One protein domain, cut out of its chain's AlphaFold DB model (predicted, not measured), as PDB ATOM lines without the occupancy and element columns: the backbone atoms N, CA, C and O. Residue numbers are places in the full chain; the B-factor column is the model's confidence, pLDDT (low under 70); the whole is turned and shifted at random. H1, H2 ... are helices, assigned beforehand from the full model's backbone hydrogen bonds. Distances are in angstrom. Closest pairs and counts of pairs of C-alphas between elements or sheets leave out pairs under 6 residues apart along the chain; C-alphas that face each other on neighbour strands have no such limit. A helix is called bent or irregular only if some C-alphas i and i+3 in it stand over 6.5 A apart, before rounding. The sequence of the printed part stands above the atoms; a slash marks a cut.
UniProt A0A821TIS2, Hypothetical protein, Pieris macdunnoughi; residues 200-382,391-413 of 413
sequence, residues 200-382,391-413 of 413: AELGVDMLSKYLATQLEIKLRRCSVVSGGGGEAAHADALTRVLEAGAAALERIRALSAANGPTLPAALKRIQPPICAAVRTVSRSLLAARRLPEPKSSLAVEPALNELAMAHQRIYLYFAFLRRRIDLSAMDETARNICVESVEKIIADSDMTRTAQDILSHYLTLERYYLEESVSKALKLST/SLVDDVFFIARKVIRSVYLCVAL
ATOM      1  N   ALA A 200     173.738 207.365 157.890       73.19
ATOM      2  CA  ALA A 200     174.836 206.396 157.960       73.19
ATOM      3  C   ALA A 200     175.770 206.446 156.734       73.19
ATOM      4  O   ALA A 200     176.987 206.346 156.885       73.19
ATOM      5  N   GLU A 201     175.229 206.663 155.531       73.75
ATOM      6  CA  GLU A 201     176.017 206.709 154.288       73.75
ATOM      7  C   GLU A 201     177.021 207.871 154.268       73.75
ATOM      8  O   GLU A 201     178.186 207.687 153.905       73.75
ATOM      9  N   LEU A 202     176.595 209.057 154.717       79.19
ATOM     10  CA  LEU A 202     177.465 210.231 154.831       79.19
ATOM     11  C   LEU A 202     178.565 210.003 155.872       79.19
ATOM     12  O   LEU A 202     179.720 210.345 155.623       79.19
ATOM     13  N   GLY A 203     178.222 209.381 157.005       80.94
ATOM     14  CA  GLY A 203     179.195 209.009 158.031       80.94
ATOM     15  C   GLY A 203     180.284 208.087 157.479       80.94
ATOM     16  O   GLY A 203     181.469 208.311 157.733       80.94
ATOM     17  N   VAL A 204     179.911 207.084 156.675       80.94
ATOM     18  CA  VAL A 204     180.884 206.173 156.052       80.94
ATOM     19  C   VAL A 204     181.736 206.878 155.001       80.94
ATOM     20  O   VAL A 204     182.941 206.642 154.984       80.94
ATOM     21  N   ASP A 205     181.186 207.758 154.160       83.12
ATOM     22  CA  ASP A 205     182.001 208.508 153.187       83.12
ATOM     23  C   ASP A 205     183.032 209.411 153.891       83.12
ATOM     24  O   ASP A 205     184.196 209.443 153.490       83.12
ATOM     25  N   MET A 206     182.650 210.078 154.984       82.62
ATOM     26  CA  MET A 206     183.559 210.924 155.773       82.62
ATOM     27  C   MET A 206     184.635 210.113 156.500       82.62
ATOM     28  O   MET A 206     185.818 210.455 156.425       82.62
ATOM     29  N   LEU A 207     184.262 208.999 157.136       84.00
ATOM     30  CA  LEU A 207     185.218 208.080 157.759       84.00
ATOM     31  C   LEU A 207     186.177 207.483 156.721       84.00
ATOM     32  O   LEU A 207     187.380 207.404 156.960       84.00
ATOM     33  N   SER A 208     185.661 207.115 155.548       84.50
ATOM     34  CA  SER A 208     186.468 206.571 154.453       84.50
ATOM     35  C   SER A 208     187.457 207.600 153.915       84.50
ATOM     36  O   SER A 208     188.597 207.244 153.631       84.50
ATOM     37  N   LYS A 209     187.064 208.877 153.815       87.25
ATOM     38  CA  LYS A 209     187.967 209.980 153.443       87.25
ATOM     39  C   LYS A 209     189.064 210.197 154.486       87.25
ATOM     40  O   LYS A 209     190.230 210.264 154.114       87.25
ATOM     41  N   TYR A 210     188.711 210.261 155.770       86.75
ATOM     42  CA  TYR A 210     189.684 210.427 156.856       86.75
ATOM     43  C   TYR A 210     190.679 209.262 156.932       86.75
ATOM     44  O   TYR A 210     191.890 209.455 157.033       86.75
ATOM     45  N   LEU A 211     190.191 208.027 156.834       85.06
ATOM     46  CA  LEU A 211     191.076 206.869 156.843       85.06
ATOM     47  C   LEU A 211     191.904 206.776 155.563       85.06
ATOM     48  O   LEU A 211     193.043 206.332 155.641       85.06
ATOM     49  N   ALA A 212     191.396 207.235 154.415       86.88
ATOM     50  CA  ALA A 212     192.193 207.338 153.196       86.88
ATOM     51  C   ALA A 212     193.353 208.336 153.351       86.88
ATOM     52  O   ALA A 212     194.471 208.000 152.968       86.88
ATOM     53  N   THR A 213     193.146 209.506 153.969       87.62
ATOM     54  CA  THR A 213     194.236 210.476 154.198       87.62
ATOM     55  C   THR A 213     195.269 209.956 155.199       87.62
ATOM     56  O   THR A 213     196.471 210.024 154.931       87.62
ATOM     57  N   GLN A 214     194.836 209.349 156.310       85.56
ATOM     58  CA  GLN A 214     195.757 208.673 157.233       85.56
ATOM     59  C   GLN A 214     196.518 207.532 156.545       85.56
ATOM     60  O   GLN A 214     197.720 207.340 156.766       85.56
ATOM     61  N   LEU A 215     195.817 206.753 155.720       87.19
ATOM     62  CA  LEU A 215     196.399 205.642 154.989       87.19
ATOM     63  C   LEU A 215     197.431 206.146 153.986       87.19
ATOM     64  O   LEU A 215     198.508 205.575 153.940       87.19
ATOM     65  N   GLU A 216     197.188 207.230 153.249       87.12
ATOM     66  CA  GLU A 216     198.183 207.819 152.345       87.12
ATOM     67  C   GLU A 216     199.497 208.153 153.062       87.12
ATOM     68  O   GLU A 216     200.577 207.836 152.555       87.12
ATOM     69  N   ILE A 217     199.428 208.738 154.260       87.12
ATOM     70  CA  ILE A 217     200.616 209.055 155.064       87.12
ATOM     71  C   ILE A 217     201.344 207.768 155.477       87.12
ATOM     72  O   ILE A 217     202.569 207.678 155.344       87.12
ATOM     73  N   LYS A 218     200.605 206.753 155.946       87.50
ATOM     74  CA  LYS A 218     201.172 205.443 156.313       87.50
ATOM     75  C   LYS A 218     201.783 204.733 155.102       87.50
ATOM     76  O   LYS A 218     202.904 204.235 155.183       87.50
ATOM     77  N   LEU A 219     201.098 204.747 153.962       87.56
ATOM     78  CA  LEU A 219     201.523 204.113 152.719       87.56
ATOM     79  C   LEU A 219     202.801 204.733 152.169       87.56
ATOM     80  O   LEU A 219     203.683 203.983 151.764       87.56
ATOM     81  N   ARG A 220     202.953 206.064 152.232       85.25
ATOM     82  CA  ARG A 220     204.205 206.743 151.851       85.25
ATOM     83  C   ARG A 220     205.408 206.230 152.639       85.25
ATOM     84  O   ARG A 220     206.499 206.161 152.084       85.25
ATOM     85  N   ARG A 221     205.226 205.859 153.911       84.69
ATOM     86  CA  ARG A 221     206.287 205.271 154.748       84.69
ATOM     87  C   ARG A 221     206.526 203.802 154.394       84.69
ATOM     88  O   ARG A 221     207.673 203.392 154.255       84.69
ATOM     89  N   CYS A 222     205.460 203.026 154.200       82.56
ATOM     90  CA  CYS A 222     205.552 201.601 153.860       82.56
ATOM     91  C   CYS A 222     206.151 201.342 152.468       82.56
ATOM     92  O   CYS A 222     206.805 200.315 152.280       82.56
ATOM     93  N   SER A 223     205.942 202.260 151.516       78.06
ATOM     94  CA  SER A 223     206.440 202.156 150.140       78.06
ATOM     95  C   SER A 223     207.941 202.408 149.998       78.06
ATOM     96  O   SER A 223     208.491 202.175 148.923       78.06
ATOM     97  N   VAL A 224     208.615 202.902 151.043       78.88
ATOM     98  CA  VAL A 224     210.067 203.107 151.013       78.88
ATOM     99  C   VAL A 224     210.765 201.759 151.161       78.88
ATOM    100  O   VAL A 224     210.648 201.080 152.182       78.88
ATOM    101  N   VAL A 225     211.514 201.380 150.129       75.19
ATOM    102  CA  VAL A 225     212.383 200.204 150.144       75.19
ATOM    103  C   VAL A 225     213.778 200.668 150.553       75.19
ATOM    104  O   VAL A 225     214.457 201.365 149.801       75.19
ATOM    105  N   SER A 226     214.207 200.333 151.770       64.31
ATOM    106  CA  SER A 226     215.581 200.593 152.205       64.31
ATOM    107  C   SER A 226     216.532 199.650 151.464       64.31
ATOM    108  O   SER A 226     216.354 198.435 151.512       64.31
ATOM    109  N   GLY A 227     217.561 200.202 150.814       53.53
ATOM    110  CA  GLY A 227     218.508 199.474 149.951       53.53
ATOM    111  C   GLY A 227     219.403 198.423 150.630       53.53
ATOM    112  O   GLY A 227     220.341 197.949 150.004       53.53
ATOM    113  N   GLY A 228     219.136 198.074 151.893       51.38
ATOM    114  CA  GLY A 228     219.808 197.000 152.635       51.38
ATOM    115  C   GLY A 228     218.919 195.785 152.931       51.38
ATOM    116  O   GLY A 228     219.342 194.903 153.671       51.38
ATOM    117  N   GLY A 229     217.681 195.746 152.422       49.34
ATOM    118  CA  GLY A 229     216.783 194.598 152.591       49.34
ATOM    119  C   GLY A 229     217.229 193.396 151.756       49.34
ATOM    120  O   GLY A 229     217.774 193.578 150.671       49.34
ATOM    121  N   GLY A 230     217.010 192.182 152.275       60.78
ATOM    122  CA  GLY A 230     217.382 190.916 151.630       60.78
ATOM    123  C   GLY A 230     216.747 190.690 150.250       60.78
ATOM    124  O   GLY A 230     216.101 191.570 149.687       60.78
ATOM    125  N   GLU A 231     216.908 189.485 149.696       66.31
ATOM    126  CA  GLU A 231     216.536 189.150 148.307       66.31
ATOM    127  C   GLU A 231     215.083 189.500 147.895       66.31
ATOM    128  O   GLU A 231     214.837 189.633 146.699       66.31
ATOM    129  N   ALA A 232     214.161 189.714 148.847       79.38
ATOM    130  CA  ALA A 232     212.736 189.999 148.625       79.38
ATOM    131  C   ALA A 232     212.232 191.360 149.177       79.38
ATOM    132  O   ALA A 232     211.046 191.514 149.483       79.38
ATOM    133  N   ALA A 233     213.103 192.366 149.311       84.38
ATOM    134  CA  ALA A 233     212.779 193.649 149.950       84.38
ATOM    135  C   ALA A 233     211.545 194.391 149.377       84.38
ATOM    136  O   ALA A 233     210.813 195.045 150.128       84.38
ATOM    137  N   HIS A 234     211.284 194.308 148.068       86.56
ATOM    138  CA  HIS A 234     210.111 194.938 147.450       86.56
ATOM    139  C   HIS A 234     208.834 194.132 147.690       86.56
ATOM    140  O   HIS A 234     207.771 194.726 147.862       86.56
ATOM    141  N   ALA A 235     208.923 192.799 147.724       86.88
ATOM    142  CA  ALA A 235     207.784 191.943 148.050       86.88
ATOM    143  C   ALA A 235     207.340 192.148 149.511       86.88
ATOM    144  O   ALA A 235     206.140 192.205 149.796       86.88
ATOM    145  N   ASP A 236     208.289 192.363 150.422       88.75
ATOM    146  CA  ASP A 236     208.002 192.718 151.815       88.75
ATOM    147  C   ASP A 236     207.372 194.113 151.927       88.75
ATOM    148  O   ASP A 236     206.370 194.299 152.621       88.75
ATOM    149  N   ALA A 237     207.899 195.104 151.199       89.31
ATOM    150  CA  ALA A 237     207.302 196.440 151.148       89.31
ATOM    151  C   ALA A 237     205.870 196.411 150.590       89.31
ATOM    152  O   ALA A 237     204.980 197.067 151.138       89.31
ATOM    153  N   LEU A 238     205.629 195.604 149.555       90.44
ATOM    154  CA  LEU A 238     204.302 195.385 148.989       90.44
ATOM    155  C   LEU A 238     203.359 194.725 150.001       90.44
ATOM    156  O   LEU A 238     202.211 195.145 150.130       90.44
ATOM    157  N   THR A 239     203.853 193.752 150.767       91.31
ATOM    158  CA  THR A 239     203.088 193.108 151.844       91.31
ATOM    159  C   THR A 239     202.660 194.135 152.893       91.31
ATOM    160  O   THR A 239     201.473 194.229 153.189       91.31
ATOM    161  N   ARG A 240     203.571 195.002 153.359       91.50
ATOM    162  CA  ARG A 240     203.242 196.073 154.321       91.50
ATOM    163  C   ARG A 240     202.204 197.063 153.790       91.50
ATOM    164  O   ARG A 240     201.343 197.516 154.540       91.50
ATOM    165  N   VAL A 241     202.289 197.424 152.508       91.81
ATOM    166  CA  VAL A 241     201.305 198.299 151.843       91.81
ATOM    167  C   VAL A 241     199.920 197.647 151.836       91.81
ATOM    168  O   VAL A 241     198.933 198.295 152.183       91.81
ATOM    169  N   LEU A 242     199.851 196.363 151.483       91.94
ATOM    170  CA  LEU A 242     198.591 195.627 151.394       91.94
ATOM    171  C   LEU A 242     197.980 195.334 152.760       91.94
ATOM    172  O   LEU A 242     196.770 195.475 152.921       91.94
ATOM    173  N   GLU A 243     198.796 195.006 153.757       92.00
ATOM    174  CA  GLU A 243     198.359 194.838 155.144       92.00
ATOM    175  C   GLU A 243     197.833 196.147 155.735       92.00
ATOM    176  O   GLU A 243     196.786 196.149 156.378       92.00
ATOM    177  N   ALA A 244     198.496 197.280 155.470       89.81
ATOM    178  CA  ALA A 244     198.012 198.591 155.901       89.81
ATOM    179  C   ALA A 244     196.653 198.936 155.266       89.81
ATOM    180  O   ALA A 244     195.757 199.433 155.951       89.81
ATOM    181  N   GLY A 245     196.485 198.634 153.975       88.25
ATOM    182  CA  GLY A 245     195.214 198.792 153.271       88.25
ATOM    183  C   GLY A 245     194.109 197.889 153.823       88.25
ATOM    184  O   GLY A 245     193.006 198.357 154.112       88.25
ATOM    185  N   ALA A 246     194.420 196.609 154.042       88.19
ATOM    186  CA  ALA A 246     193.498 195.638 154.623       88.19
ATOM    187  C   ALA A 246     193.074 196.027 156.050       88.19
ATOM    188  O   ALA A 246     191.889 195.967 156.373       88.19
ATOM    189  N   ALA A 247     194.008 196.491 156.883       88.56
ATOM    190  CA  ALA A 247     193.722 196.954 158.239       88.56
ATOM    191  C   ALA A 247     192.807 198.190 158.256       88.56
ATOM    192  O   ALA A 247     191.893 198.269 159.079       88.56
ATOM    193  N   ALA A 248     193.007 199.141 157.335       86.44
ATOM    194  CA  ALA A 248     192.128 200.302 157.198       86.44
ATOM    195  C   ALA A 248     190.700 199.892 156.798       86.44
ATOM    196  O   ALA A 248     189.727 200.405 157.358       86.44
ATOM    197  N   LEU A 249     190.569 198.929 155.881       86.25
ATOM    198  CA  LEU A 249     189.271 198.399 155.466       86.25
ATOM    199  C   LEU A 249     188.563 197.646 156.604       86.25
ATOM    200  O   LEU A 249     187.370 197.852 156.824       86.25
ATOM    201  N   GLU A 250     189.292 196.822 157.361       85.00
ATOM    202  CA  GLU A 250     188.753 196.125 158.537       85.00
ATOM    203  C   GLU A 250     188.277 197.096 159.613       85.00
ATOM    204  O   GLU A 250     187.227 196.873 160.211       85.00
ATOM    205  N   ARG A 251     188.997 198.204 159.825       84.12
ATOM    206  CA  ARG A 251     188.579 199.245 160.771       84.12
ATOM    207  C   ARG A 251     187.230 199.845 160.378       84.12
ATOM    208  O   ARG A 251     186.349 199.957 161.226       84.12
ATOM    209  N   ILE A 252     187.035 200.183 159.100       80.19
ATOM    210  CA  ILE A 252     185.741 200.700 158.620       80.19
ATOM    211  C   ILE A 252     184.648 199.661 158.773       80.19
ATOM    212  O   ILE A 252     183.559 199.988 159.236       80.19
ATOM    213  N   ARG A 253     184.931 198.410 158.410       77.88
ATOM    214  CA  ARG A 253     183.960 197.323 158.534       77.88
ATOM    215  C   ARG A 253     183.539 197.117 159.987       77.88
ATOM    216  O   ARG A 253     182.349 197.025 160.250       77.88
ATOM    217  N   ALA A 254     184.486 197.082 160.923       79.62
ATOM    218  CA  ALA A 254     184.199 196.914 162.346       79.62
ATOM    219  C   ALA A 254     183.295 198.034 162.883       79.62
ATOM    220  O   ALA A 254     182.349 197.764 163.618       79.62
ATOM    221  N   LEU A 255     183.546 199.276 162.466       74.25
ATOM    222  CA  LEU A 255     182.728 200.426 162.852       74.25
ATOM    223  C   LEU A 255     181.358 200.419 162.157       74.25
ATOM    224  O   LEU A 255     180.353 200.781 162.763       74.25
ATOM    225  N   SER A 256     181.298 199.974 160.901       69.56
ATOM    226  CA  SER A 256     180.083 199.964 160.085       69.56
ATOM    227  C   SER A 256     179.266 198.671 160.178       69.56
ATOM    228  O   SER A 256     178.232 198.586 159.516       69.56
ATOM    229  N   ALA A 257     179.671 197.688 160.988       61.25
ATOM    230  CA  ALA A 257     179.006 196.383 161.103       61.25
ATOM    231  C   ALA A 257     177.516 196.483 161.485       61.25
ATOM    232  O   ALA A 257     176.736 195.590 161.174       61.25
ATOM    233  N   ALA A 258     177.104 197.588 162.112       56.59
ATOM    234  CA  ALA A 258     175.709 197.861 162.452       56.59
ATOM    235  C   ALA A 258     174.870 198.464 161.299       56.59
ATOM    236  O   ALA A 258     173.651 198.506 161.410       56.59
ATOM    237  N   ASN A 259     175.488 198.934 160.203       55.06
ATOM    238  CA  ASN A 259     174.877 199.885 159.255       55.06
ATOM    239  C   ASN A 259     174.798 199.398 157.792       55.06
ATOM    240  O   ASN A 259     174.880 200.207 156.870       55.06
ATOM    241  N   GLY A 260     174.622 198.095 157.554       59.78
ATOM    242  CA  GLY A 260     174.360 197.556 156.209       59.78
ATOM    243  C   GLY A 260     175.568 197.555 155.243       59.78
ATOM    244  O   GLY A 260     176.717 197.675 155.677       59.78
ATOM    245  N   PRO A 261     175.343 197.377 153.921       59.19
ATOM    246  CA  PRO A 261     176.386 197.098 152.928       59.19
ATOM    247  C   PRO A 261     177.097 198.373 152.449       59.19
ATOM    248  O   PRO A 261     176.973 198.805 151.306       59.19
ATOM    249  N   THR A 262     177.890 198.980 153.322       68.00
ATOM    250  CA  THR A 262     178.640 200.216 153.028       68.00
ATOM    251  C   THR A 262     180.064 199.953 152.515       68.00
ATOM    252  O   THR A 262     180.776 200.877 152.111       68.00
ATOM    253  N   LEU A 263     180.478 198.679 152.469       73.81
ATOM    254  CA  LEU A 263     181.811 198.244 152.045       73.81
ATOM    255  C   LEU A 263     182.190 198.709 150.622       73.81
ATOM    256  O   LEU A 263     183.305 199.209 150.464       73.81
ATOM    257  N   PRO A 264     181.317 198.635 149.591       80.25
ATOM    258  CA  PRO A 264     181.678 199.096 148.247       80.25
ATOM    259  C   PRO A 264     181.937 200.606 148.186       80.25
ATOM    260  O   PRO A 264     182.810 201.055 147.443       80.25
ATOM    261  N   ALA A 265     181.202 201.401 148.969       80.31
ATOM    262  CA  ALA A 265     181.393 202.848 149.037       80.31
ATOM    263  C   ALA A 265     182.737 203.200 149.694       80.31
ATOM    264  O   ALA A 265     183.487 204.019 149.160       80.31
ATOM    265  N   ALA A 266     183.080 202.518 150.789       82.00
ATOM    266  CA  ALA A 266     184.374 202.675 151.447       82.00
ATOM    267  C   ALA A 266     185.540 202.238 150.544       82.00
ATOM    268  O   ALA A 266     186.545 202.946 150.419       82.00
ATOM    269  N   LEU A 267     185.383 201.111 149.841       85.44
ATOM    270  CA  LEU A 267     186.402 200.579 148.937       85.44
ATOM    271  C   LEU A 267     186.714 201.553 147.791       85.44
ATOM    272  O   LEU A 267     187.885 201.754 147.475       85.44
ATOM    273  N   LYS A 268     185.706 202.234 147.226       86.19
ATOM    274  CA  LYS A 268     185.915 203.267 146.189       86.19
ATOM    275  C   LYS A 268     186.838 204.403 146.640       86.19
ATOM    276  O   LYS A 268     187.499 205.008 145.799       86.19
ATOM    277  N   ARG A 269     186.881 204.716 147.939       85.25
ATOM    278  CA  ARG A 269     187.714 205.794 148.495       85.25
ATOM    279  C   ARG A 269     189.109 205.319 148.897       85.25
ATOM    280  O   ARG A 269     190.069 206.054 148.695       85.25
ATOM    281  N   ILE A 270     189.226 204.105 149.432       87.12
ATOM    282  CA  ILE A 270     190.491 203.572 149.968       87.12
ATOM    283  C   ILE A 270     191.340 202.876 148.901       87.12
ATOM    284  O   ILE A 270     192.567 202.883 148.981       87.12
ATOM    285  N   GLN A 271     190.722 202.274 147.885       89.44
ATOM    286  CA  GLN A 271     191.456 201.514 146.874       89.44
ATOM    287  C   GLN A 271     192.448 202.370 146.051       89.44
ATOM    288  O   GLN A 271     193.561 201.890 145.821       89.44
ATOM    289  N   PRO A 272     192.141 203.620 145.636       91.12
ATOM    290  CA  PRO A 272     193.076 204.446 144.862       91.12
ATOM    291  C   PRO A 272     194.447 204.704 145.522       91.12
ATOM    292  O   PRO A 272     195.459 204.457 144.856       91.12
ATOM    293  N   PRO A 273     194.553 205.137 146.799       89.31
ATOM    294  CA  PRO A 273     195.859 205.343 147.428       89.31
ATOM    295  C   PRO A 273     196.654 204.039 147.589       89.31
ATOM    296  O   PRO A 273     197.874 204.048 147.408       89.31
ATOM    297  N   ILE A 274     195.984 202.901 147.826       90.69
ATOM    298  CA  ILE A 274     196.633 201.579 147.835       90.69
ATOM    299  C   ILE A 274     197.202 201.263 146.450       90.69
ATOM    300  O   ILE A 274     198.375 200.906 146.337       90.69
ATOM    301  N   CYS A 275     196.415 201.452 145.385       91.56
ATOM    302  CA  CYS A 275     196.866 201.219 144.010       91.56
ATOM    303  C   CYS A 275     198.093 202.070 143.659       91.56
ATOM    304  O   CYS A 275     199.032 201.575 143.035       91.56
ATOM    305  N   ALA A 276     198.107 203.338 144.075       90.94
ATOM    306  CA  ALA A 276     199.235 204.233 143.852       90.94
ATOM    307  C   ALA A 276     200.500 203.760 144.589       90.94
ATOM    308  O   ALA A 276     201.578 203.726 143.992       90.94
ATOM    309  N   ALA A 277     200.380 203.342 145.851       89.50
ATOM    310  CA  ALA A 277     201.505 202.829 146.631       89.50
ATOM    311  C   ALA A 277     202.058 201.512 146.062       89.50
ATOM    312  O   ALA A 277     203.270 201.389 145.878       89.50
ATOM    313  N   VAL A 278     201.176 200.569 145.710       91.56
ATOM    314  CA  VAL A 278     201.533 199.308 145.037       91.56
ATOM    315  C   VAL A 278     202.288 199.599 143.747       91.56
ATOM    316  O   VAL A 278     203.383 199.087 143.548       91.56
ATOM    317  N   ARG A 279     201.768 200.496 142.903       91.44
ATOM    318  CA  ARG A 279     202.425 200.898 141.655       91.44
ATOM    319  C   ARG A 279     203.818 201.481 141.884       91.44
ATOM    320  O   ARG A 279     204.722 201.181 141.107       91.44
ATOM    321  N   THR A 280     204.009 202.309 142.909       89.75
ATOM    322  CA  THR A 280     205.323 202.887 143.234       89.75
ATOM    323  C   THR A 280     206.333 201.801 143.602       89.75
ATOM    324  O   THR A 280     207.428 201.774 143.036       89.75
ATOM    325  N   VAL A 281     205.952 200.866 144.479       89.56
ATOM    326  CA  VAL A 281     206.808 199.732 144.873       89.56
ATOM    327  C   VAL A 281     207.105 198.833 143.671       89.56
ATOM    328  O   VAL A 281     208.264 198.504 143.427       89.56
ATOM    329  N   SER A 282     206.093 198.506 142.866       89.00
ATOM    330  CA  SER A 282     206.251 197.671 141.671       89.00
ATOM    331  C   SER A 282     207.142 198.327 140.619       89.00
ATOM    332  O   SER A 282     207.976 197.656 140.024       89.00
ATOM    333  N   ARG A 283     207.042 199.644 140.403       89.00
ATOM    334  CA  ARG A 283     207.950 200.359 139.488       89.00
ATOM    335  C   ARG A 283     209.395 200.333 139.980       89.00
ATOM    336  O   ARG A 283     210.289 200.145 139.161       89.00
ATOM    337  N   SER A 284     209.616 200.486 141.287       87.12
ATOM    338  CA  SER A 284     210.947 200.335 141.892       87.12
ATOM    339  C   SER A 284     211.493 198.921 141.690       87.12
ATOM    340  O   SER A 284     212.622 198.768 141.232       87.12
ATOM    341  N   LEU A 285     210.669 197.897 141.934       85.94
ATOM    342  CA  LEU A 285     211.023 196.491 141.721       85.94
ATOM    343  C   LEU A 285     211.423 196.235 140.265       85.94
ATOM    344  O   LEU A 285     212.504 195.715 139.993       85.94
ATOM    345  N   LEU A 286     210.576 196.651 139.323       84.50
ATOM    346  CA  LEU A 286     210.823 196.473 137.895       84.50
ATOM    347  C   LEU A 286     212.066 197.236 137.425       84.50
ATOM    348  O   LEU A 286     212.775 196.735 136.562       84.50
ATOM    349  N   ALA A 287     212.354 198.415 137.987       84.00
ATOM    350  CA  ALA A 287     213.568 199.176 137.687       84.00
ATOM    351  C   ALA A 287     214.833 198.500 138.243       84.00
ATOM    352  O   ALA A 287     215.821 198.374 137.522       84.00
ATOM    353  N   ALA A 288     214.790 198.029 139.492       78.25
ATOM    354  CA  ALA A 288     215.908 197.361 140.161       78.25
ATOM    355  C   ALA A 288     216.229 195.985 139.557       78.25
ATOM    356  O   ALA A 288     217.376 195.537 139.599       78.25
ATOM    357  N   ARG A 289     215.220 195.312 138.992       75.06
ATOM    358  CA  ARG A 289     215.330 193.977 138.388       75.06
ATOM    359  C   ARG A 289     215.312 193.998 136.856       75.06
ATOM    360  O   ARG A 289     215.145 192.943 136.247       75.06
ATOM    361  N   ARG A 290     215.506 195.164 136.215       69.00
ATOM    362  CA  ARG A 290     215.729 195.221 134.757       69.00
ATOM    363  C   ARG A 290     216.926 194.349 134.409       69.00
ATOM    364  O   ARG A 290     217.976 194.506 135.028       69.00
ATOM    365  N   LEU A 291     216.761 193.462 133.425       59.50
ATOM    366  CA  LEU A 291     217.835 192.616 132.907       59.50
ATOM    367  C   LEU A 291     219.047 193.479 132.525       59.50
ATOM    368  O   LEU A 291     218.940 194.291 131.604       59.50
ATOM    369  N   PRO A 292     220.201 193.307 133.181       54.69
ATOM    370  CA  PRO A 292     221.473 193.701 132.606       54.69
ATOM    371  C   PRO A 292     221.917 192.612 131.615       54.69
ATOM    372  O   PRO A 292     221.538 191.450 131.762       54.69
ATOM    373  N   GLU A 293     222.741 193.001 130.642       56.12
ATOM    374  CA  GLU A 293     223.530 192.140 129.742       56.12
ATOM    375  C   GLU A 293     224.113 190.868 130.420       56.12
ATOM    376  O   GLU A 293     224.257 190.831 131.646       56.12
ATOM    377  N   PRO A 294     224.452 189.816 129.643       53.41
ATOM    378  CA  PRO A 294     224.198 188.415 129.972       53.41
ATOM    379  C   PRO A 294     224.804 188.017 131.320       53.41
ATOM    380  O   PRO A 294     226.018 187.867 131.473       53.41
ATOM    381  N   LYS A 295     223.933 187.822 132.310       58.66
ATOM    382  CA  LYS A 295     224.296 187.229 133.597       58.66
ATOM    383  C   LYS A 295     223.872 185.769 133.596       58.66
ATOM    384  O   LYS A 295     222.813 185.430 133.086       58.66
ATOM    385  N   SER A 296     224.689 184.923 134.222       66.12
ATOM    386  CA  SER A 296     224.397 183.502 134.433       66.12
ATOM    387  C   SER A 296     222.958 183.274 134.904       66.12
ATOM    388  O   SER A 296     222.514 183.993 135.800       66.12
ATOM    389  N   SER A 297     222.291 182.228 134.408       68.38
ATOM    390  CA  SER A 297     220.907 181.858 134.766       68.38
ATOM    391  C   SER A 297     220.566 181.912 136.269       68.38
ATOM    392  O   SER A 297     219.463 182.305 136.634       68.38
ATOM    393  N   LEU A 298     221.522 181.615 137.158       71.56
ATOM    394  CA  LEU A 298     221.371 181.692 138.623       71.56
ATOM    395  C   LEU A 298     221.151 183.115 139.170       71.56
ATOM    396  O   LEU A 298     220.507 183.289 140.198       71.56
ATOM    397  N   ALA A 299     221.646 184.150 138.491       74.62
ATOM    398  CA  ALA A 299     221.489 185.542 138.924       74.62
ATOM    399  C   ALA A 299     220.059 186.075 138.711       74.62
ATOM    400  O   ALA A 299     219.708 187.131 139.238       74.62
ATOM    401  N   VAL A 300     219.248 185.353 137.931       79.00
ATOM    402  CA  VAL A 300     217.857 185.693 137.607       79.00
ATOM    403  C   VAL A 300     216.877 185.108 138.634       79.00
ATOM    404  O   VAL A 300     215.799 185.665 138.834       79.00
ATOM    405  N   GLU A 301     217.258 184.043 139.347       81.31
ATOM    406  CA  GLU A 301     216.387 183.345 140.308       81.31
ATOM    407  C   GLU A 301     215.874 184.243 141.455       81.31
ATOM    408  O   GLU A 301     214.673 184.199 141.732       81.31
ATOM    409  N   PRO A 302     216.683 185.127 142.081       83.69
ATOM    410  CA  PRO A 302     216.174 186.041 143.109       83.69
ATOM    411  C   PRO A 302     215.136 187.032 142.564       83.69
ATOM    412  O   PRO A 302     214.161 187.349 143.241       83.69
ATOM    413  N   ALA A 303     215.313 187.495 141.320       83.94
ATOM    414  CA  ALA A 303     214.367 188.397 140.667       83.94
ATOM    415  C   ALA A 303     213.044 187.689 140.336       83.94
ATOM    416  O   ALA A 303     211.975 188.259 140.555       83.94
ATOM    417  N   LEU A 304     213.110 186.442 139.855       86.44
ATOM    418  CA  LEU A 304     211.937 185.599 139.607       86.44
ATOM    419  C   LEU A 304     211.151 185.333 140.890       86.44
ATOM    420  O   LEU A 304     209.933 185.511 140.903       86.44
ATOM    421  N   ASN A 305     211.843 184.981 141.975       87.50
ATOM    422  CA  ASN A 305     211.217 184.749 143.275       87.50
ATOM    423  C   ASN A 305     210.535 186.015 143.812       87.50
ATOM    424  O   ASN A 305     209.383 185.954 144.237       87.50
ATOM    425  N   GLU A 306     211.203 187.171 143.759       88.31
ATOM    426  CA  GLU A 306     210.638 188.434 144.251       88.31
ATOM    427  C   GLU A 306     209.423 188.888 143.419       88.31
ATOM    428  O   GLU A 306     208.427 189.339 143.990       88.31
ATOM    429  N   LEU A 307     209.447 188.711 142.090       89.50
ATOM    430  CA  LEU A 307     208.305 189.005 141.210       89.50
ATOM    431  C   LEU A 307     207.128 188.051 141.440       89.50
ATOM    432  O   LEU A 307     205.987 188.510 141.520       89.50
ATOM    433  N   ALA A 308     207.392 186.750 141.587       90.06
ATOM    434  CA  ALA A 308     206.362 185.757 141.886       90.06
ATOM    435  C   ALA A 308     205.697 186.040 143.241       90.06
ATOM    436  O   ALA A 308     204.468 186.052 143.341       90.06
ATOM    437  N   MET A 309     206.490 186.359 144.271       90.00
ATOM    438  CA  MET A 309     205.961 186.776 145.571       90.00
ATOM    439  C   MET A 309     205.139 188.058 145.448       90.00
ATOM    440  O   MET A 309     204.025 188.112 145.964       90.00
ATOM    441  N   ALA A 310     205.635 189.080 144.745       90.31
ATOM    442  CA  ALA A 310     204.902 190.331 144.560       90.31
ATOM    443  C   ALA A 310     203.535 190.107 143.887       90.31
ATOM    444  O   ALA A 310     202.520 190.625 144.357       90.31
ATOM    445  N   HIS A 311     203.496 189.283 142.837       91.94
ATOM    446  CA  HIS A 311     202.261 188.905 142.152       91.94
ATOM    447  C   HIS A 311     201.292 188.172 143.091       91.94
ATOM    448  O   HIS A 311     200.142 188.588 143.245       91.94
ATOM    449  N   GLN A 312     201.775 187.158 143.814       91.81
ATOM    450  CA  GLN A 312     200.969 186.403 144.775       91.81
ATOM    451  C   GLN A 312     200.354 187.299 145.860       91.81
ATOM    452  O   GLN A 312     199.185 187.132 146.212       91.81
ATOM    453  N   ARG A 313     201.107 188.266 146.401       91.31
ATOM    454  CA  ARG A 313     200.599 189.170 147.450       91.31
ATOM    455  C   ARG A 313     199.432 190.023 146.953       91.31
ATOM    456  O   ARG A 313     198.468 190.203 147.694       91.31
ATOM    457  N   ILE A 314     199.481 190.489 145.703       92.38
ATOM    458  CA  ILE A 314     198.381 191.239 145.074       92.38
ATOM    459  C   ILE A 314     197.115 190.377 144.990       92.38
ATOM    460  O   ILE A 314     196.042 190.822 145.402       92.38
ATOM    461  N   TYR A 315     197.232 189.133 144.527       90.94
ATOM    462  CA  TYR A 315     196.080 188.235 144.395       90.94
ATOM    463  C   TYR A 315     195.506 187.794 145.741       90.94
ATOM    464  O   TYR A 315     194.286 187.737 145.897       90.94
ATOM    465  N   LEU A 316     196.352 187.587 146.755       91.62
ATOM    466  CA  LEU A 316     195.889 187.349 148.124       91.62
ATOM    467  C   LEU A 316     195.081 188.532 148.668       91.62
ATOM    468  O   LEU A 316     194.074 188.321 149.346       91.62
ATOM    469  N   TYR A 317     195.470 189.767 148.343       92.00
ATOM    470  CA  TYR A 317     194.687 190.950 148.694       92.00
ATOM    471  C   TYR A 317     193.340 190.992 147.953       92.00
ATOM    472  O   TYR A 317     192.313 191.251 148.577       92.00
ATOM    473  N   PHE A 318     193.289 190.657 146.659       91.19
ATOM    474  CA  PHE A 318     192.010 190.539 145.942       91.19
ATOM    475  C   PHE A 318     191.111 189.442 146.522       91.19
ATOM    476  O   PHE A 318     189.920 189.667 146.736       91.19
ATOM    477  N   ALA A 319     191.670 188.276 146.848       89.56
ATOM    478  CA  ALA A 319     190.944 187.202 147.523       89.56
ATOM    479  C   ALA A 319     190.421 187.644 148.901       89.56
ATOM    480  O   ALA A 319     189.292 187.316 149.274       89.56
ATOM    481  N   PHE A 320     191.208 188.433 149.637       88.50
ATOM    482  CA  PHE A 320     190.778 189.057 150.883       88.50
ATOM    483  C   PHE A 320     189.582 189.998 150.666       88.50
ATOM    484  O   PHE A 320     188.576 189.843 151.360       88.50
ATOM    485  N   LEU A 321     189.631 190.900 149.677       86.81
ATOM    486  CA  LEU A 321     188.516 191.806 149.359       86.81
ATOM    487  C   LEU A 321     187.225 191.044 149.029       86.81
ATOM    488  O   LEU A 321     186.163 191.380 149.549       86.81
ATOM    489  N   ARG A 322     187.327 189.976 148.230       85.69
ATOM    490  CA  ARG A 322     186.194 189.108 147.864       85.69
ATOM    491  C   ARG A 322     185.578 188.409 149.071       85.69
ATOM    492  O   ARG A 322     184.360 188.327 149.195       85.69
ATOM    493  N   ARG A 323     186.416 187.905 149.982       81.81
ATOM    494  CA  ARG A 323     185.972 187.140 151.158       81.81
ATOM    495  C   ARG A 323     185.383 188.016 152.266       81.81
ATOM    496  O   ARG A 323     184.687 187.498 153.135       81.81
ATOM    497  N   ARG A 324     185.700 189.312 152.288       74.88
ATOM    498  CA  ARG A 324     185.314 190.244 153.364       74.88
ATOM    499  C   ARG A 324     184.014 190.999 153.132       74.88
ATOM    500  O   ARG A 324     183.650 191.834 153.957       74.88
ATOM    501  N   ILE A 325     183.292 190.673 152.069       66.38
ATOM    502  CA  ILE A 325     181.904 191.093 151.912       66.38
ATOM    503  C   ILE A 325     181.114 190.419 153.043       66.38
ATOM    504  O   ILE A 325     181.143 189.199 153.174       66.38
ATOM    505  N   ASP A 326     180.474 191.199 153.916       60.00
ATOM    506  CA  ASP A 326     179.672 190.644 155.010       60.00
ATOM    507  C   ASP A 326     178.343 190.138 154.436       60.00
ATOM    508  O   ASP A 326     177.356 190.859 154.301       60.00
ATOM    509  N   LEU A 327     178.370 188.895 153.965       56.22
ATOM    510  CA  LEU A 327     177.256 188.267 153.263       56.22
ATOM    511  C   LEU A 327     176.156 187.818 154.238       56.22
ATOM    512  O   LEU A 327     175.071 187.477 153.784       56.22
ATOM    513  N   SER A 328     176.420 187.772 155.547       55.25
ATOM    514  CA  SER A 328     175.646 186.979 156.514       55.25
ATOM    515  C   SER A 328     174.246 187.524 156.835       55.25
ATOM    516  O   SER A 328     173.337 186.734 157.075       55.25
ATOM    517  N   ALA A 329     174.052 188.845 156.774       57.75
ATOM    518  CA  ALA A 329     172.805 189.519 157.160       57.75
ATOM    519  C   ALA A 329     171.991 190.087 155.976       57.75
ATOM    520  O   ALA A 329     171.024 190.813 156.188       57.75
ATOM    521  N   MET A 330     172.400 189.806 154.733       65.12
ATOM    522  CA  MET A 330     171.820 190.399 153.521       65.12
ATOM    523  C   MET A 330     170.949 189.410 152.743       65.12
ATOM    524  O   MET A 330     171.285 188.227 152.639       65.12
ATOM    525  N   ASP A 331     169.899 189.932 152.110       71.62
ATOM    526  CA  ASP A 331     169.136 189.215 151.090       71.62
ATOM    527  C   ASP A 331     170.030 188.853 149.894       71.62
ATOM    528  O   ASP A 331     170.983 189.559 149.552       71.62
ATOM    529  N   GLU A 332     169.716 187.742 149.227       77.94
ATOM    530  CA  GLU A 332     170.541 187.166 148.157       77.94
ATOM    531  C   GLU A 332     170.740 188.120 146.962       77.94
ATOM    532  O   GLU A 332     171.816 188.175 146.369       77.94
ATOM    533  N   THR A 333     169.743 188.952 146.657       80.00
ATOM    534  CA  THR A 333     169.808 189.970 145.598       80.00
ATOM    535  C   THR A 333     170.754 191.119 145.949       80.00
ATOM    536  O   THR A 333     171.629 191.464 145.155       80.00
ATOM    537  N   ALA A 334     170.635 191.681 147.156       75.50
ATOM    538  CA  ALA A 334     171.515 192.740 147.653       75.50
ATOM    539  C   ALA A 334     172.967 192.254 147.763       75.50
ATOM    540  O   ALA A 334     173.914 192.980 147.442       75.50
ATOM    541  N   ARG A 335     173.135 190.987 148.150       76.69
ATOM    542  CA  ARG A 335     174.422 190.300 148.194       76.69
ATOM    543  C   ARG A 335     175.094 190.269 146.818       76.69
ATOM    544  O   ARG A 335     176.246 190.684 146.702       76.69
ATOM    545  N   ASN A 336     174.369 189.847 145.784       82.00
ATOM    546  CA  ASN A 336     174.889 189.767 144.417       82.00
ATOM    547  C   ASN A 336     175.296 191.140 143.862       82.00
ATOM    548  O   ASN A 336     176.384 191.270 143.303       82.00
ATOM    549  N   ILE A 337     174.492 192.181 144.098       83.38
ATOM    550  CA  ILE A 337     174.808 193.559 143.680       83.38
ATOM    551  C   ILE A 337     176.092 194.070 144.354       83.38
ATOM    552  O   ILE A 337     176.919 194.742 143.728       83.38
ATOM    553  N   CYS A 338     176.278 193.756 145.638       80.06
ATOM    554  CA  CYS A 338     177.471 194.139 146.390       80.06
ATOM    555  C   CYS A 338     178.726 193.434 145.851       80.06
ATOM    556  O   CYS A 338     179.741 194.090 145.608       80.06
ATOM    557  N   VAL A 339     178.636 192.123 145.596       83.56
ATOM    558  CA  VAL A 339     179.722 191.328 144.999       83.56
ATOM    559  C   VAL A 339     180.099 191.870 143.623       83.56
ATOM    560  O   VAL A 339     181.273 192.137 143.379       83.56
ATOM    561  N   GLU A 340     179.118 192.116 142.756       87.44
ATOM    562  CA  GLU A 340     179.350 192.673 141.420       87.44
ATOM    563  C   GLU A 340     180.012 194.056 141.488       87.44
ATOM    564  O   GLU A 340     180.950 194.350 140.746       87.44
ATOM    565  N   SER A 341     179.586 194.895 142.435       86.75
ATOM    566  CA  SER A 341     180.190 196.211 142.654       86.75
ATOM    567  C   SER A 341     181.651 196.117 143.094       86.75
ATOM    568  O   SER A 341     182.476 196.905 142.631       86.75
ATOM    569  N   VAL A 342     181.991 195.171 143.975       86.62
ATOM    570  CA  VAL A 342     183.373 194.946 144.428       86.62
ATOM    571  C   VAL A 342     184.234 194.389 143.298       86.62
ATOM    572  O   VAL A 342     185.324 194.911 143.074       86.62
ATOM    573  N   GLU A 343     183.747 193.398 142.546       89.56
ATOM    574  CA  GLU A 343     184.466 192.864 141.380       89.56
ATOM    575  C   GLU A 343     184.728 193.953 140.342       89.56
ATOM    576  O   GLU A 343     185.843 194.060 139.836       89.56
ATOM    577  N   LYS A 344     183.749 194.826 140.087       91.00
ATOM    578  CA  LYS A 344     183.934 195.968 139.193       91.00
ATOM    579  C   LYS A 344     185.020 196.921 139.693       91.00
ATOM    580  O   LYS A 344     185.872 197.330 138.914       91.00
ATOM    581  N   ILE A 345     185.044 197.233 140.992       88.94
ATOM    582  CA  ILE A 345     186.097 198.078 141.583       88.94
ATOM    583  C   ILE A 345     187.475 197.419 141.447       88.94
ATOM    584  O   ILE A 345     188.446 198.111 141.149       88.94
ATOM    585  N   ILE A 346     187.578 196.102 141.651       89.50
ATOM    586  CA  ILE A 346     188.832 195.359 141.481       89.50
ATOM    587  C   ILE A 346     189.265 195.387 140.009       89.50
ATOM    588  O   ILE A 346     190.412 195.734 139.721       89.50
ATOM    589  N   ALA A 347     188.360 195.081 139.079       89.94
ATOM    590  CA  ALA A 347     188.634 195.046 137.644       89.94
ATOM    591  C   ALA A 347     189.076 196.412 137.097       89.94
ATOM    592  O   ALA A 347     190.064 196.489 136.366       89.94
ATOM    593  N   ASP A 348     188.407 197.489 137.515       89.69
ATOM    594  CA  ASP A 348     188.727 198.862 137.110       89.69
ATOM    595  C   ASP A 348     189.965 199.421 137.840       89.69
ATOM    596  O   ASP A 348     190.468 200.494 137.493       89.69
ATOM    597  N   SER A 349     190.482 198.716 138.853       89.81
ATOM    598  CA  SER A 349     191.607 199.203 139.643       89.81
ATOM    599  C   SER A 349     192.933 199.168 138.880       89.81
ATOM    600  O   SER A 349     193.319 198.208 138.210       89.81
ATOM    601  N   ASP A 350     193.715 200.215 139.108       89.94
ATOM    602  CA  ASP A 350     195.100 200.353 138.664       89.94
ATOM    603  C   ASP A 350     196.029 199.226 139.159       89.94
ATOM    604  O   ASP A 350     197.083 198.951 138.572       89.94
ATOM    605  N   MET A 351     195.637 198.564 140.246       91.06
ATOM    606  CA  MET A 351     196.353 197.441 140.834       91.06
ATOM    607  C   MET A 351     196.278 196.186 139.957       91.06
ATOM    608  O   MET A 351     197.280 195.484 139.843       91.06
ATOM    609  N   THR A 352     195.157 195.947 139.272       91.69
ATOM    610  CA  THR A 352     194.999 194.831 138.322       91.69
ATOM    611  C   THR A 352     195.955 194.975 137.141       91.69
ATOM    612  O   THR A 352     196.654 194.027 136.788       91.69
ATOM    613  N   ARG A 353     196.087 196.193 136.597       91.56
ATOM    614  CA  ARG A 353     197.086 196.496 135.555       91.56
ATOM    615  C   ARG A 353     198.509 196.272 136.062       91.56
ATOM    616  O   ARG A 353     199.313 195.630 135.402       91.56
ATOM    617  N   THR A 354     198.796 196.730 137.281       92.19
ATOM    618  CA  THR A 354     200.116 196.539 137.904       92.19
ATOM    619  C   THR A 354     200.443 195.051 138.112       92.19
ATOM    620  O   THR A 354     201.589 194.642 137.930       92.19
ATOM    621  N   ALA A 355     199.453 194.224 138.460       92.31
ATOM    622  CA  ALA A 355     199.623 192.779 138.600       92.31
ATOM    623  C   ALA A 355     199.948 192.104 137.258       92.31
ATOM    624  O   ALA A 355     200.830 191.244 137.208       92.31
ATOM    625  N   GLN A 356     199.279 192.527 136.178       91.62
ATOM    626  CA  GLN A 356     199.557 192.077 134.810       91.62
ATOM    627  C   GLN A 356     200.952 192.503 134.341       91.62
ATOM    628  O   GLN A 356     201.661 191.700 133.736       91.62
ATOM    629  N   ASP A 357     201.383 193.723 134.670       91.25
ATOM    630  CA  ASP A 357     202.733 194.200 134.357       91.25
ATOM    631  C   ASP A 357     203.799 193.334 135.047       91.25
ATOM    632  O   ASP A 357     204.749 192.897 134.396       91.25
ATOM    633  N   ILE A 358     203.635 193.036 136.344       90.50
ATOM    634  CA  ILE A 358     204.542 192.140 137.085       90.50
ATOM    635  C   ILE A 358     204.578 190.755 136.434       90.50
ATOM    636  O   ILE A 358     205.664 190.222 136.206       90.50
ATOM    637  N   LEU A 359     203.412 190.193 136.098       91.44
ATOM    638  CA  LEU A 359     203.322 188.879 135.463       91.44
ATOM    639  C   LEU A 359     204.020 188.858 134.098       91.44
ATOM    640  O   LEU A 359     204.749 187.920 133.796       91.44
ATOM    641  N   SER A 360     203.856 189.906 133.292       91.19
ATOM    642  CA  SER A 360     204.517 190.037 131.989       91.19
ATOM    643  C   SER A 360     206.048 190.032 132.114       91.19
ATOM    644  O   SER A 360     206.744 189.316 131.386       91.19
ATOM    645  N   HIS A 361     206.592 190.762 133.096       89.06
ATOM    646  CA  HIS A 361     208.033 190.759 133.369       89.06
ATOM    647  C   HIS A 361     208.510 189.412 133.919       89.06
ATOM    648  O   HIS A 361     209.560 188.927 133.500       89.06
ATOM    649  N   TYR A 362     207.729 188.783 134.801       90.31
ATOM    650  CA  TYR A 362     208.006 187.440 135.309       90.31
ATOM    651  C   TYR A 362     208.077 186.410 134.171       90.31
ATOM    652  O   TYR A 362     209.071 185.699 134.061       90.31
ATOM    653  N   LEU A 363     207.095 186.384 133.263       90.31
ATOM    654  CA  LEU A 363     207.082 185.476 132.108       90.31
ATOM    655  C   LEU A 363     208.259 185.724 131.154       90.31
ATOM    656  O   LEU A 363     208.832 184.778 130.614       90.31
ATOM    657  N   THR A 364     208.641 186.988 130.961       88.94
ATOM    658  CA  THR A 364     209.807 187.350 130.140       88.94
ATOM    659  C   THR A 364     211.105 186.827 130.762       88.94
ATOM    660  O   THR A 364     211.949 186.271 130.059       88.94
ATOM    661  N   LEU A 365     211.252 186.953 132.084       86.94
ATOM    662  CA  LEU A 365     212.405 186.435 132.820       86.94
ATOM    663  C   LEU A 365     212.423 184.903 132.885       86.94
ATOM    664  O   LEU A 365     213.493 184.321 132.744       86.94
ATOM    665  N   GLU A 366     211.272 184.245 133.043       88.75
ATOM    666  CA  GLU A 366     211.161 182.776 133.011       88.75
ATOM    667  C   GLU A 366     211.565 182.228 131.644       88.75
ATOM    668  O   GLU A 366     212.305 181.248 131.547       88.75
ATOM    669  N   ARG A 367     211.134 182.893 130.564       88.19
ATOM    670  CA  ARG A 367     211.553 182.532 129.209       88.19
ATOM    671  C   ARG A 367     213.068 182.651 129.048       88.19
ATOM    672  O   ARG A 367     213.693 181.717 128.551       88.19
ATOM    673  N   TYR A 368     213.654 183.763 129.491       87.00
ATOM    674  CA  TYR A 368     215.106 183.955 129.444       87.00
ATOM    675  C   TYR A 368     215.848 182.897 130.277       87.00
ATOM    676  O   TYR A 368     216.810 182.297 129.801       87.00
ATOM    677  N   TYR A 369     215.366 182.608 131.489       87.75
ATOM    678  CA  TYR A 369     215.922 181.571 132.359       87.75
ATOM    679  C   TYR A 369     215.894 180.188 131.700       87.75
ATOM    680  O   TYR A 369     216.882 179.454 131.781       87.75
ATOM    681  N   LEU A 370     214.792 179.836 131.029       89.00
ATOM    682  CA  LEU A 370     214.656 178.580 130.295       89.00
ATOM    683  C   LEU A 370     215.659 178.501 129.135       89.00
ATOM    684  O   LEU A 370     216.382 177.510 129.030       89.00
ATOM    685  N   GLU A 371     215.739 179.540 128.298       88.25
ATOM    686  CA  GLU A 371     216.644 179.597 127.139       88.25
ATOM    687  C   GLU A 371     218.124 179.495 127.562       88.25
ATOM    688  O   GLU A 371     218.873 178.677 127.021       88.25
ATOM    689  N   GLU A 372     218.541 180.250 128.582       87.12
ATOM    690  CA  GLU A 372     219.900 180.203 129.145       87.12
ATOM    691  C   GLU A 372     220.222 178.853 129.795       87.12
ATOM    692  O   GLU A 372     221.301 178.298 129.580       87.12
ATOM    693  N   SER A 373     219.296 178.298 130.582       87.31
ATOM    694  CA  SER A 373     219.516 177.031 131.288       87.31
ATOM    695  C   SER A 373     219.620 175.857 130.315       87.31
ATOM    696  O   SER A 373     220.490 175.002 130.485       87.31
ATOM    697  N   VAL A 374     218.809 175.850 129.252       88.56
ATOM    698  CA  VAL A 374     218.910 174.867 128.163       88.56
ATOM    699  C   VAL A 374     220.201 175.070 127.364       88.56
ATOM    700  O   VAL A 374     220.910 174.100 127.107       88.56
ATOM    701  N   SER A 375     220.573 176.313 127.029       88.06
ATOM    702  CA  SER A 375     221.851 176.612 126.357       88.06
ATOM    703  C   SER A 375     223.054 176.135 127.176       88.06
ATOM    704  O   SER A 375     224.016 175.583 126.637       88.06
ATOM    705  N   LYS A 376     222.995 176.295 128.501       85.25
ATOM    706  CA  LYS A 376     224.022 175.810 129.425       85.25
ATOM    707  C   LYS A 376     224.053 174.281 129.494       85.25
ATOM    708  O   LYS A 376     225.143 173.719 129.447       85.25
ATOM    709  N   ALA A 377     222.898 173.617 129.553       85.69
ATOM    710  CA  ALA A 377     222.810 172.155 129.511       85.69
ATOM    711  C   ALA A 377     223.402 171.586 128.207       85.69
ATOM    712  O   ALA A 377     224.192 170.647 128.250       85.69
ATOM    713  N   LEU A 378     223.127 172.225 127.063       85.62
ATOM    714  CA  LEU A 378     223.711 171.879 125.759       85.62
ATOM    715  C   LEU A 378     225.240 172.021 125.735       85.62
ATOM    716  O   LEU A 378     225.932 171.182 125.168       85.62
ATOM    717  N   LYS A 379     225.789 173.072 126.353       85.00
ATOM    718  CA  LYS A 379     227.248 173.273 126.439       85.00
ATOM    719  C   LYS A 379     227.933 172.267 127.367       85.00
ATOM    720  O   LYS A 379     229.098 171.949 127.153       85.00
ATOM    721  N   LEU A 380     227.237 171.808 128.407       84.06
ATOM    722  CA  LEU A 380     227.757 170.866 129.402       84.06
ATOM    723  C   LEU A 380     227.580 169.398 128.997       84.06
ATOM    724  O   LEU A 380     228.182 168.529 129.624       84.06
ATOM    725  N   SER A 381     226.783 169.104 127.964       80.56
ATOM    726  CA  SER A 381     226.578 167.731 127.515       80.56
ATOM    727  C   SER A 381     227.864 167.160 126.912       80.56
ATOM    728  O   SER A 381     228.299 167.573 125.836       80.56
ATOM    729  N   THR A 382     228.467 166.192 127.599       71.00
ATOM    730  CA  THR A 382     229.613 165.415 127.112       71.00
ATOM    731  C   THR A 382     229.168 163.995 126.756       71.00
ATOM    732  O   THR A 382     228.464 163.379 127.560       71.00
ATOM    733  N   SER A 391     222.145 162.274 128.274       79.25
ATOM    734  CA  SER A 391     221.607 162.868 129.516       79.25
ATOM    735  C   SER A 391     221.007 164.265 129.312       79.25
ATOM    736  O   SER A 391     220.205 164.729 130.114       79.25
ATOM    737  N   LEU A 392     221.346 164.912 128.192       83.81
ATOM    738  CA  LEU A 392     220.804 166.198 127.772       83.81
ATOM    739  C   LEU A 392     219.272 166.208 127.712       83.81
ATOM    740  O   LEU A 392     218.652 167.210 128.055       83.81
ATOM    741  N   VAL A 393     218.661 165.118 127.239       83.25
ATOM    742  CA  VAL A 393     217.201 165.042 127.102       83.25
ATOM    743  C   VAL A 393     216.552 165.105 128.484       83.25
ATOM    744  O   VAL A 393     215.645 165.910 128.691       83.25
ATOM    745  N   ASP A 394     217.075 164.342 129.444       85.50
ATOM    746  CA  ASP A 394     216.586 164.325 130.825       85.50
ATOM    747  C   ASP A 394     216.788 165.683 131.519       85.50
ATOM    748  O   ASP A 394     215.861 166.186 132.162       85.50
ATOM    749  N   ASP A 395     217.945 166.326 131.323       86.06
ATOM    750  CA  ASP A 395     218.245 167.653 131.875       86.06
ATOM    751  C   ASP A 395     217.295 168.730 131.326       86.06
ATOM    752  O   ASP A 395     216.741 169.536 132.082       86.06
ATOM    753  N   VAL A 396     217.039 168.731 130.013       88.12
ATOM    754  CA  VAL A 396     216.109 169.676 129.373       88.12
ATOM    755  C   VAL A 396     214.672 169.436 129.839       88.12
ATOM    756  O   VAL A 396     213.969 170.401 130.157       88.12
ATOM    757  N   PHE A 397     214.229 168.178 129.947       88.19
ATOM    758  CA  PHE A 397     212.907 167.853 130.493       88.19
ATOM    759  C   PHE A 397     212.765 168.289 131.952       88.19
ATOM    760  O   PHE A 397     211.719 168.823 132.334       88.19
ATOM    761  N   PHE A 398     213.805 168.102 132.766       88.88
ATOM    762  CA  PHE A 398     213.813 168.535 134.159       88.88
ATOM    763  C   PHE A 398     213.675 170.059 134.279       88.88
ATOM    764  O   PHE A 398     212.813 170.543 135.022       88.88
ATOM    765  N   ILE A 399     214.459 170.818 133.505       88.00
ATOM    766  CA  ILE A 399     214.403 172.288 133.474       88.00
ATOM    767  C   ILE A 399     213.021 172.762 133.000       88.00
ATOM    768  O   ILE A 399     212.388 173.577 133.673       88.00
ATOM    769  N   ALA A 400     212.508 172.218 131.891       88.31
ATOM    770  CA  ALA A 400     211.200 172.592 131.355       88.31
ATOM    771  C   ALA A 400     210.072 172.312 132.359       88.31
ATOM    772  O   ALA A 400     209.223 173.169 132.605       88.31
ATOM    773  N   ARG A 401     210.088 171.144 133.013       90.56
ATOM    774  CA  ARG A 401     209.107 170.788 134.046       90.56
ATOM    775  C   ARG A 401     209.164 171.735 135.251       90.56
ATOM    776  O   ARG A 401     208.108 172.071 135.791       90.56
ATOM    777  N   LYS A 402     210.357 172.175 135.670       88.38
ATOM    778  CA  LYS A 402     210.532 173.162 136.755       88.38
ATOM    779  C   LYS A 402     209.908 174.512 136.384       88.38
ATOM    780  O   LYS A 402     209.137 175.054 137.178       88.38
ATOM    781  N   VAL A 403     210.192 175.020 135.184       87.38
ATOM    782  CA  VAL A 403     209.667 176.309 134.694       87.38
ATOM    783  C   VAL A 403     208.148 176.258 134.534       87.38
ATOM    784  O   VAL A 403     207.447 177.101 135.085       87.38
ATOM    785  N   ILE A 404     207.608 175.219 133.886       88.56
ATOM    786  CA  ILE A 404     206.156 175.057 133.689       88.56
ATOM    787  C   ILE A 404     205.416 175.031 135.029       88.56
ATOM    788  O   ILE A 404     204.391 175.692 135.183       88.56
ATOM    789  N   ARG A 405     205.938 174.294 136.018       88.00
ATOM    790  CA  ARG A 405     205.333 174.241 137.354       88.00
ATOM    791  C   ARG A 405     205.348 175.606 138.046       88.00
ATOM    792  O   ARG A 405     204.368 175.948 138.703       88.00
ATOM    793  N   SER A 406     206.436 176.358 137.908       84.00
ATOM    794  CA  SER A 406     206.593 177.680 138.534       84.00
ATOM    795  C   SER A 406     205.651 178.707 137.901       84.00
ATOM    796  O   SER A 406     204.908 179.381 138.613       84.00
ATOM    797  N   VAL A 407     205.565 178.723 136.567       87.00
ATOM    798  CA  VAL A 407     204.625 179.569 135.815       87.00
ATOM    799  C   VAL A 407     203.177 179.233 136.154       87.00
ATOM    800  O   VAL A 407     202.390 180.139 136.426       87.00
ATOM    801  N   TYR A 408     202.821 177.946 136.188       86.25
ATOM    802  CA  TYR A 408     201.467 177.522 136.542       86.25
ATOM    803  C   TYR A 408     201.073 178.002 137.942       86.25
ATOM    804  O   TYR A 408     199.984 178.536 138.117       86.25
ATOM    805  N   LEU A 409     201.968 177.864 138.926       83.00
ATOM    806  CA  LEU A 409     201.700 178.310 140.292       83.00
ATOM    807  C   LEU A 409     201.523 179.832 140.384       83.00
ATOM    808  O   LEU A 409     200.708 180.290 141.174       83.00
ATOM    809  N   CYS A 410     202.262 180.599 139.581       81.62
ATOM    810  CA  CYS A 410     202.162 182.057 139.542       81.62
ATOM    811  C   CYS A 410     200.846 182.529 138.896       81.62
ATOM    812  O   CYS A 410     200.223 183.452 139.404       81.62
ATOM    813  N   VAL A 411     200.398 181.875 137.815       80.75
ATOM    814  CA  VAL A 411     199.192 182.262 137.052       80.75
ATOM    815  C   VAL A 411     197.888 181.717 137.652       80.75
ATOM    816  O   VAL A 411     196.830 182.294 137.426       80.75
ATOM    817  N   ALA A 412     197.933 180.595 138.376       72.81
ATOM    818  CA  ALA A 412     196.742 179.961 138.951       72.81
ATOM    819  C   ALA A 412     196.242 180.607 140.265       72.81
ATOM    820  O   ALA A 412     195.240 180.145 140.815       72.81
ATOM    821  N   LEU A 413     196.950 181.621 140.775       57.41
ATOM    822  CA  LEU A 413     196.571 182.449 141.930       57.41
ATOM    823  C   LEU A 413     195.596 183.554 141.515       57.41
ATOM    824  O   LEU A 413     194.737 183.903 142.362       57.41
TER     825      LEU A 413
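This is residues 200 to 382 and 391 to 413 of the 413 residues of the protein "Hypothetical protein" of Pieris macdunnoughi (UniProt A0A821TIS2). A long, loose bundle of seven helices runs broadly along one axis, with H4 through the middle, H1 at one side and H7 at the other. H1, H2 and H3 lie side by side, while H6 and H7 form a second pair that reaches past them and makes one end of the length; H5 lies toward the opposite end. The 206 printed residues hold H1 to H7 in chain order and no named strand, and the class is all helix. The whole is loose, with a radius of gyration of the C-alphas of 20.8 A, and only just flat, spanning 75 by 39 by 22 A.

H1, residues 200 to 222, begins at C-alpha 200 (174.836, 206.396, 157.960) and has a kink of 27 degrees near residue 216. H2 is residues 233 to 256, 34.8 A long. H3, residues 263 to 288, is 36.1 A long with a kink of 44 degrees near residue 270; it is irregular, but only just: C-alphas 269 and 272 are 6.6 A apart. H4 is residues 301 to 323 and H5 residues 332 to 348. H6, residues 350 to 380, is the longest at 45.0 A. H7, residues 391 to 411, ends at C-alpha 411 (199.192, 182.262, 137.052).

H1 and H2 are a helical hairpin at a shallow tilt of 19 degrees, closest at the C-alphas of Cys 222 and Val 241, 5.7 A. H2 and H3 are another, closest at His 234 and Leu 285, C-alphas 6.0 A apart. H3 touches H1 with residues 265 to 277 alone, closest at the C-alphas of Ala 212 and Ile 270, 5.2 A. H2 touches H4 the same way, the closest C-alphas being Ala 235 and Ala 310, 4.8 A. H3 and H4 are the hubs, touching four helices each, yet are close but not clearly touching, their closest C-alphas, Leu 285 and Leu 307, being 8.0 A apart. H4 and H5 are a hairpin, closest at the C-alphas of Phe 318 and Ile 346, 7.3 A. H6 touches H3 with residues 350 to 361 alone, closest at the C-alphas of Cys 275 and Met 351, 5.0 A. H6 and H7 touch, opposite ways at a shallow tilt of 6 degrees, closest at the C-alphas of Val 374 and Val 396, 6.0 A. Every O i to N i+4 pair is within hydrogen-bond range in H2, H4, H5, H6 and H7; H1 has 18 of 19 and H3 18 of 22.

The farthest C-alphas, Ala 200 and Thr 382, are 75.0 A apart. Residues 383 to 390 are not printed, and C-alphas 382 and 391 are 8.7 A apart across this cut. The link from H3 to H4 is long. Mean pLDDT of the printed part is 82.4; residues 226 to 231, 256 to 262, 290 to 297, 325 to 330 and 413 are under 70.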